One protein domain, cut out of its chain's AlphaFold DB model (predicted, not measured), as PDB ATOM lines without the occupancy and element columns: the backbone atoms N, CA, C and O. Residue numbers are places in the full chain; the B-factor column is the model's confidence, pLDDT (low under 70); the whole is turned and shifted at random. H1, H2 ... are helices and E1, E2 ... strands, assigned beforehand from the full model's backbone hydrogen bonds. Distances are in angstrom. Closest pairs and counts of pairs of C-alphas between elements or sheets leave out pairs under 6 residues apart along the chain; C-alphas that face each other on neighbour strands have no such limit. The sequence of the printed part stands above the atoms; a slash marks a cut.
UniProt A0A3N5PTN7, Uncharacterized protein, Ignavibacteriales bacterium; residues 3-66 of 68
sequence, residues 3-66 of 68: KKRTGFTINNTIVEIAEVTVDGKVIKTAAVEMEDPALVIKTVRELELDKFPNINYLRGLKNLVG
ATOM      1  N   LYS A   3     116.580 134.770  37.234       93.44
ATOM      2  CA  LYS A   3     116.477 135.739  36.138       93.44
ATOM      3  C   LYS A   3     116.026 137.097  36.650       93.44
ATOM      4  O   LYS A   3     115.071 137.180  37.419       93.44
ATOM      5  N   LYS A   4     116.667 138.147  36.148       96.50
ATOM      6  CA  LYS A   4     116.271 139.543  36.320       96.50
ATOM      7  C   LYS A   4     116.173 140.177  34.939       96.50
ATOM      8  O   LYS A   4     117.099 140.062  34.147       96.50
ATOM      9  N   ARG A   5     115.038 140.807  34.643       96.19
ATOM     10  CA  ARG A   5     114.767 141.477  33.365       96.19
ATOM     11  C   ARG A   5     114.293 142.892  33.641       96.19
ATOM     12  O   ARG A   5     113.542 143.114  34.591       96.19
ATOM     13  N   THR A   6     114.724 143.826  32.813       97.62
ATOM     14  CA  THR A   6     114.286 145.217  32.862       97.62
ATOM     15  C   THR A   6     113.990 145.666  31.443       97.62
ATOM     16  O   THR A   6     114.842 145.539  30.568       97.62
ATOM     17  N   GLY A   7     112.760 146.128  31.230       96.94
ATOM     18  CA  GLY A   7     112.291 146.643  29.952       96.94
ATOM     19  C   GLY A   7     112.203 148.164  29.978       96.94
ATOM     20  O   GLY A   7     111.804 148.745  30.988       96.94
ATOM     21  N   PHE A   8     112.548 148.782  28.860       97.31
ATOM     22  CA  PHE A   8     112.453 150.212  28.610       97.31
ATOM     23  C   PHE A   8     111.755 150.442  27.273       97.31
ATOM     24  O   PHE A   8     111.858 149.621  26.363       97.31
ATOM     25  N   THR A   9     111.099 151.590  27.140       97.69
ATOM     26  CA  THR A   9     110.622 152.078  25.846       97.69
ATOM     27  C   THR A   9     111.543 153.202  25.400       97.69
ATOM     28  O   THR A   9     111.596 154.245  26.049       97.69
ATOM     29  N   ILE A  10     112.286 152.989  24.313       96.94
ATOM     30  CA  ILE A  10     113.245 153.959  23.760       96.94
ATOM     31  C   ILE A  10     113.000 154.042  22.257       96.94
ATOM     32  O   ILE A  10     112.944 153.009  21.597       96.94
ATOM     33  N   ASN A  11     112.830 155.248  21.705       95.44
ATOM     34  CA  ASN A  11     112.541 155.456  20.277       95.44
ATOM     35  C   ASN A  11     111.354 154.630  19.746       95.44
ATOM     36  O   ASN A  11     111.397 154.126  18.626       95.44
ATOM     37  N   ASN A  12     110.310 154.450  20.561       96.19
ATOM     38  CA  ASN A  12     109.168 153.568  20.276       96.19
ATOM     39  C   ASN A  12     109.530 152.085  20.074       96.19
ATOM     40  O   ASN A  12     108.698 151.319  19.608       96.19
ATOM     41  N   THR A  13     110.736 151.669  20.457       97.31
ATOM     42  CA  THR A  13     111.157 150.265  20.504       97.31
ATOM     43  C   THR A  13     111.133 149.750  21.937       97.31
ATOM     44  O   THR A  13     111.268 150.525  22.894       97.31
ATOM     45  N   ILE A  14     110.985 148.436  22.091       98.00
ATOM     46  CA  ILE A  14     111.162 147.764  23.378       98.00
ATOM     47  C   ILE A  14     112.644 147.438  23.525       98.00
ATOM     48  O   ILE A  14     113.211 146.743  22.688       98.00
ATOM     49  N   VAL A  15     113.264 147.911  24.601       97.94
ATOM     50  CA  VAL A  15     114.647 147.586  24.951       97.94
ATOM     51  C   VAL A  15     114.641 146.761  26.226       97.94
ATOM     52  O   VAL A  15     114.242 147.238  27.283       97.94
ATOM     53  N   GLU A  16     115.091 145.517  26.139       98.00
ATOM     54  CA  GLU A  16     115.217 144.613  27.272       98.00
ATOM     55  C   GLU A  16     116.680 144.383  27.631       98.00
ATOM     56  O   GLU A  16     117.473 143.955  26.794       98.00
ATOM     57  N   ILE A  17     117.001 144.553  28.912       97.25
ATOM     58  CA  ILE A  17     118.229 144.041  29.519       97.25
ATOM     59  C   ILE A  17     117.865 142.878  30.436       97.25
ATOM     60  O   ILE A  17     117.009 143.008  31.317       97.25
ATOM     61  N   ALA A  18     118.528 141.740  30.255       97.00
ATOM     62  CA  ALA A  18     118.312 140.556  31.071       97.00
ATOM     63  C   ALA A  18     119.625 140.015  31.629       97.00
ATOM     64  O   ALA A  18     120.622 139.928  30.917       97.00
ATOM     65  N   GLU A  19     119.593 139.593  32.887       96.25
ATOM     66  CA  GLU A  19     120.646 138.831  33.547       96.25
ATOM     67  C   GLU A  19     120.061 137.494  34.003       96.25
ATOM     68  O   GLU A  19     119.034 137.448  34.690       96.25
ATOM     69  N   VAL A  20     120.680 136.397  33.579       94.38
ATOM     70  CA  VAL A  20     120.190 135.043  33.839       94.38
ATOM     71  C   VAL A  20     121.326 134.182  34.366       94.38
ATOM     72  O   VAL A  20     122.382 134.098  33.746       94.38
ATOM     73  N   THR A  21     121.072 133.502  35.482       93.44
ATOM     74  CA  THR A  21     122.012 132.579  36.120       93.44
ATOM     75  C   THR A  21     121.490 131.149  36.032       93.44
ATOM     76  O   THR A  21     120.414 130.833  36.564       93.44
ATOM     77  N   VAL A  22     122.260 130.274  35.387       90.81
ATOM     78  CA  VAL A  22     121.988 128.835  35.234       90.81
ATOM     79  C   VAL A  22     123.268 128.065  35.534       90.81
ATOM     80  O   VAL A  22     124.312 128.379  34.973       90.81
ATOM     81  N   ASP A  23     123.195 127.094  36.445       89.69
ATOM     82  CA  ASP A  23     124.312 126.218  36.839       89.69
ATOM     83  C   ASP A  23     125.617 126.974  37.150       89.69
ATOM     84  O   ASP A  23     126.703 126.615  36.701       89.69
ATOM     85  N   GLY A  24     125.502 128.089  37.882       88.69
ATOM     86  CA  GLY A  24     126.630 128.954  38.250       88.69
ATOM     87  C   GLY A  24     127.158 129.855  37.128       88.69
ATOM     88  O   GLY A  24     127.977 130.731  37.394       88.69
ATOM     89  N   LYS A  25     126.673 129.708  35.890       90.62
ATOM     90  CA  LYS A  25     127.013 130.580  34.758       90.62
ATOM     91  C   LYS A  25     126.027 131.737  34.668       90.62
ATOM     92  O   LYS A  25     124.815 131.529  34.729       90.62
ATOM     93  N   VAL A  26     126.548 132.945  34.481       92.31
ATOM     94  CA  VAL A  26     125.755 134.165  34.292       92.31
ATOM     95  C   VAL A  26     125.825 134.584  32.830       92.31
ATOM     96  O   VAL A  26     126.911 134.671  32.261       92.31
ATOM     97  N   ILE A  27     124.673 134.881  32.236       93.50
ATOM     98  CA  ILE A  27     124.577 135.562  30.944       93.50
ATOM     99  C   ILE A  27     123.900 136.909  31.114       93.50
ATOM    100  O   ILE A  27     122.980 137.060  31.920       93.50
ATOM    101  N   LYS A  28     124.345 137.871  30.310       95.44
ATOM    102  CA  LYS A  28     123.696 139.166  30.152       95.44
ATOM    103  C   LYS A  28     123.334 139.348  28.691       95.44
ATOM    104  O   LYS A  28     124.156 139.069  27.821       95.44
ATOM    105  N   THR A  29     122.115 139.787  28.427       96.88
ATOM    106  CA  THR A  29     121.640 140.056  27.070       96.88
ATOM    107  C   THR A  29     120.990 141.423  27.000       96.88
ATOM    108  O   THR A  29     120.333 141.839  27.956       96.88
ATOM    109  N   ALA A  30     121.142 142.075  25.852       97.19
ATOM    110  CA  ALA A  30     120.416 143.277  25.485       97.19
ATOM    111  C   ALA A  30     119.672 143.013  24.170       97.19
ATOM    112  O   ALA A  30     120.271 142.514  23.214       97.19
ATOM    113  N   ALA A  31     118.379 143.320  24.145       97.94
ATOM    114  CA  ALA A  31     117.527 143.140  22.979       97.94
ATOM    115  C   ALA A  31     116.698 144.394  22.724       97.94
ATOM    116  O   ALA A  31     115.930 144.818  23.580       97.94
ATOM    117  N   VAL A  32     116.850 144.961  21.536       98.12
ATOM    118  CA  VAL A  32     115.972 145.974  20.963       98.12
ATOM    119  C   VAL A  32     115.005 145.266  20.019       98.12
ATOM    120  O   VAL A  32     115.442 144.583  19.087       98.12
ATOM    121  N   GLU A  33     113.706 145.417  20.260       96.44
ATOM    122  CA  GLU A  33     112.636 144.734  19.537       96.44
ATOM    123  C   GLU A  33     111.609 145.742  19.010       96.44
ATOM    124  O   GLU A  33     111.066 146.565  19.753       96.44
ATOM    125  N   MET A  34     111.357 145.674  17.703       97.56
ATOM    126  CA  MET A  34     110.280 146.373  17.009       97.56
ATOM    127  C   MET A  34     110.012 145.676  15.669       97.56
ATOM    128  O   MET A  34     110.892 144.990  15.147       97.56
ATOM    129  N   GLU A  35     108.819 145.861  15.106       96.81
ATOM    130  CA  GLU A  35     108.464 145.344  13.777       96.81
ATOM    131  C   GLU A  35     109.304 145.980  12.666       96.81
ATOM    132  O   GLU A  35     109.685 145.288  11.728       96.81
ATOM    133  N   ASP A  36     109.619 147.275  12.786       97.00
ATOM    134  CA  ASP A  36     110.463 147.999  11.836       97.00
ATOM    135  C   ASP A  36     111.963 147.781  12.138       97.00
ATOM    136  O   ASP A  36     112.482 148.310  13.134       97.00
ATOM    137  N   PRO A  37     112.709 147.069  11.270       95.75
ATOM    138  CA  PRO A  37     114.139 146.843  11.452       95.75
ATOM    139  C   PRO A  37     114.970 148.129  11.427       95.75
ATOM    140  O   PRO A  37     116.036 148.173  12.044       95.75
ATOM    141  N   ALA A  38     114.518 149.182  10.737       97.50
ATOM    142  CA  ALA A  38     115.241 150.448  10.685       97.50
ATOM    143  C   ALA A  38     115.257 151.131  12.061       97.50
ATOM    144  O   ALA A  38     116.308 151.613  12.495       97.50
ATOM    145  N   LEU A  39     114.130 151.101  12.785       97.50
ATOM    146  CA  LEU A  39     114.042 151.597  14.163       97.50
ATOM    147  C   LEU A  39     114.910 150.782  15.122       97.50
ATOM    148  O   LEU A  39     115.581 151.364  15.978       97.50
ATOM    149  N   VAL A  40     114.951 149.457  14.948       97.88
ATOM    150  CA  VAL A  40     115.836 148.582  15.729       97.88
ATOM    151  C   VAL A  40     117.300 148.957  15.499       97.88
ATOM    152  O   VAL A  40     118.011 149.245  16.459       97.88
ATOM    153  N   ILE A  41     117.754 149.021  14.242       97.56
ATOM    154  CA  ILE A  41     119.155 149.326  13.901       97.56
ATOM    155  C   ILE A  41     119.557 150.716  14.407       97.56
ATOM    156  O   ILE A  41     120.638 150.871  14.979       97.56
ATOM    157  N   LYS A  42     118.697 151.725  14.219       98.12
ATOM    158  CA  LYS A  42     118.921 153.086  14.725       98.12
ATOM    159  C   LYS A  42     119.095 153.085  16.241       98.12
ATOM    160  O   LYS A  42     120.074 153.629  16.740       98.12
ATOM    161  N   THR A  43     118.190 152.429  16.961       98.06
ATOM    162  CA  THR A  43     118.203 152.417  18.429       98.06
ATOM    163  C   THR A  43     119.385 151.626  18.985       98.06
ATOM    164  O   THR A  43     120.028 152.085  19.919       98.06
ATOM    165  N   VAL A  44     119.750 150.491  18.378       98.06
ATOM    166  CA  VAL A  44     120.963 149.734  18.748       98.06
ATOM    167  C   VAL A  44     122.219 150.602  18.629       98.06
ATOM    168  O   VAL A  44     123.067 150.563  19.519       98.06
ATOM    169  N   ARG A  45     122.333 151.402  17.562       97.62
ATOM    170  CA  ARG A  45     123.466 152.320  17.361       97.62
ATOM    171  C   ARG A  45     123.470 153.473  18.360       97.62
ATOM    172  O   ARG A  45     124.518 153.778  18.910       97.62
ATOM    173  N   GLU A  46     122.318 154.089  18.617       97.62
ATOM    174  CA  GLU A  46     122.192 155.177  19.602       97.62
ATOM    175  C   GLU A  46     122.492 154.719  21.037       97.62
ATOM    176  O   GLU A  46     122.951 155.512  21.851       97.62
ATOM    177  N   LEU A  47     122.267 153.436  21.336       96.94
ATOM    178  CA  LEU A  47     122.619 152.809  22.612       96.94
ATOM    179  C   LEU A  47     124.055 152.253  22.653       96.94
ATOM    180  O   LEU A  47     124.425 151.635  23.648       96.94
ATOM    181  N   GLU A  48     124.844 152.424  21.586       97.00
ATOM    182  CA  GLU A  48     126.207 151.879  21.441       97.00
ATOM    183  C   GLU A  48     126.300 150.351  21.646       97.00
ATOM    184  O   GLU A  48     127.324 149.803  22.068       97.00
ATOM    185  N   LEU A  49     125.215 149.635  21.338       96.19
ATOM    186  CA  LEU A  49     125.120 148.177  21.464       96.19
ATOM    187  C   LEU A  49     125.496 147.441  20.173       96.19
ATOM    188  O   LEU A  49     125.491 146.214  20.143       96.19
ATOM    189  N   ASP A  50     125.847 148.162  19.112       95.31
ATOM    190  CA  ASP A  50     126.173 147.628  17.785       95.31
ATOM    191  C   ASP A  50     127.443 146.757  17.753       95.31
ATOM    192  O   ASP A  50     127.641 145.973  16.825       95.31
ATOM    193  N   LYS A  51     128.269 146.826  18.804       95.44
ATOM    194  CA  LYS A  51     129.415 145.927  19.034       95.44
ATOM    195  C   LYS A  51     129.013 144.543  19.557       95.44
ATOM    196  O   LYS A  51     129.860 143.652  19.639       95.44
ATOM    197  N   PHE A  52     127.747 144.355  19.923       93.88
ATOM    198  CA  PHE A  52     127.212 143.123  20.489       93.88
ATOM    199  C   PHE A  52     126.071 142.573  19.627       93.88
ATOM    200  O   PHE A  52     125.373 143.318  18.939       93.88
ATOM    201  N   PRO A  53     125.830 141.253  19.659       93.31
ATOM    202  CA  PRO A  53     124.654 140.695  19.014       93.31
ATOM    203  C   PRO A  53     123.383 141.161  19.742       93.31
ATOM    204  O   PRO A  53     123.230 140.931  20.940       93.31
ATOM    205  N   ASN A  54     122.444 141.753  18.999       96.12
ATOM    206  CA  ASN A  54     121.107 142.080  19.496       96.12
ATOM    207  C   ASN A  54     120.289 140.788  19.670       96.12
ATOM    208  O   ASN A  54     119.725 140.267  18.703       96.12
ATOM    209  N   ILE A  55     120.280 140.215  20.877       95.81
ATOM    210  CA  ILE A  55     119.619 138.937  21.173       95.81
ATOM    211  C   ILE A  55     118.896 138.994  22.514       95.81
ATOM    212  O   ILE A  55     119.411 139.531  23.487       95.81
ATOM    213  N   ASN A  56     117.722 138.370  22.590       94.69
ATOM    214  CA  ASN A  56     117.012 138.213  23.857       94.69
ATOM    215  C   ASN A  56     117.607 137.088  24.715       94.69
ATOM    216  O   ASN A  56     118.364 136.227  24.246       94.69
ATOM    217  N   TYR A  57     117.219 137.066  25.989       91.69
ATOM    218  CA  TYR A  57     117.750 136.113  26.962       91.69
ATOM    219  C   TYR A  57     117.428 134.653  26.633       91.69
ATOM    220  O   TYR A  57     118.189 133.775  27.023       91.69
ATOM    221  N   LEU A  58     116.336 134.364  25.913       91.94
ATOM    222  CA  LEU A  58     116.002 132.995  25.501       91.94
ATOM    223  C   LEU A  58     117.017 132.485  24.481       91.94
ATOM    224  O   LEU A  58     117.519 131.368  24.608       91.94
ATOM    225  N   ARG A  59     117.361 133.318  23.494       91.94
ATOM    226  CA  ARG A  59     118.407 133.002  22.519       91.94
ATOM    227  C   ARG A  59     119.787 132.956  23.176       91.94
ATOM    228  O   ARG A  59     120.548 132.032  22.908       91.94
ATOM    229  N   GLY A  60     120.084 133.892  24.078       90.88
ATOM    230  CA  GLY A  60     121.313 133.868  24.876       90.88
ATOM    231  C   GLY A  60     121.443 132.600  25.726       90.88
ATOM    232  O   GLY A  60     122.512 131.996  25.778       90.88
ATOM    233  N   LEU A  61     120.343 132.144  26.329       90.50
ATOM    234  CA  LEU A  61     120.309 130.925  27.127       90.50
ATOM    235  C   LEU A  61     120.525 129.679  26.268       90.50
ATOM    236  O   LEU A  61     121.342 128.846  26.645       90.50
ATOM    237  N   LYS A  62     119.861 129.571  25.110       89.69
ATOM    238  CA  LYS A  62     120.091 128.481  24.144       89.69
ATOM    239  C   LYS A  62     121.571 128.368  23.763       89.69
ATOM    240  O   LYS A  62     122.142 127.282  23.855       89.69
ATOM    241  N   ASN A  63     122.212 129.503  23.468       87.31
ATOM    242  CA  ASN A  63     123.647 129.560  23.180       87.31
ATOM    243  C   ASN A  63     124.505 129.079  24.366       87.31
ATOM    244  O   ASN A  63     125.485 128.367  24.158       87.31
ATOM    245  N   LEU A  64     124.141 129.440  25.603       84.25
ATOM    246  CA  LEU A  64     124.874 129.055  26.816       84.25
ATOM    247  C   LEU A  64     124.830 127.546  27.088       84.25
ATOM    248  O   LEU A  64     125.836 126.964  27.494       84.25
ATOM    249  N   VAL A  65     123.664 126.925  26.891       85.12
ATOM    250  CA  VAL A  65     123.457 125.490  27.146       85.12
ATOM    251  C   VAL A  65     123.840 124.609  25.950       85.12
ATOM    252  O   VAL A  65     123.649 123.400  25.993       85.12
ATOM    253  N   GLY A  66     124.393 125.199  24.883       78.00
ATOM    254  CA  GLY A  66     124.844 124.470  23.693       78.00
ATOM    255  C   GLY A  66     123.715 123.976  22.784       78.00
ATOM    256  O   GLY A  66     123.960 123.154  21.905       78.00
TER     257      GLY A  66
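What this domain is: This is residues 3 to 66 of the 68 residues of an uncharacterized protein of Ignavibacteriales bacterium (UniProt A0A3N5PTN7). A long, twisted sheet of three strands has H1 across one end on one face and H2 farther along on the other. The printed part has 64 residues, with three named strands and two named helices in the order E1, E2, E3, H1, H2 along the chain, and its class is mixed, helices and strands. The antiparallel sheet runs E1, E2, E3. The whole is compact, radius of gyration of the C-alphas 12.1 A, but elongated, spanning 36 by 20 by 20 A.

Where its parts are: E1, residues 3 to 10, begins at C-alpha (116.477, 135.739, 36.138) and measures 22.3 A. E2, residues 13 to 22, measures 28.2 A; E3, 25 to 33, 25.3 A. H1 is residues 37 to 46, 14.2 A. H2, residues 57 to 64, 10.0 A, ends at C-alpha (124.874, 129.055, 26.816).

How they stand to each other: The strands form a meander, each the antiparallel neighbour of the one before, with hairpins E1-E2 and E2-E3. N 6 and O 17 are 2.9 A apart, N 16 and O 31 2.8 A. The helices on both faces make three layers. H1 runs across the strands, 8.7 A over the sheet; its closest C-alphas to E3 are Val 40 and Val 32, 5.8 A. H2 runs slantwise, height 7.8 A; C-alphas Tyr 57 and Thr 29 are 5.5 A apart, its closest to E3. H1 and H2 are apart. Every O i to N i+4 pair in both is within hydrogen-bond range.

The domain as a whole: The C-alphas farthest apart, Asp 23 and Ala 38, are 36.8 A apart. The printed part has no cut, no link is long, and no printed residue is under pLDDT 70.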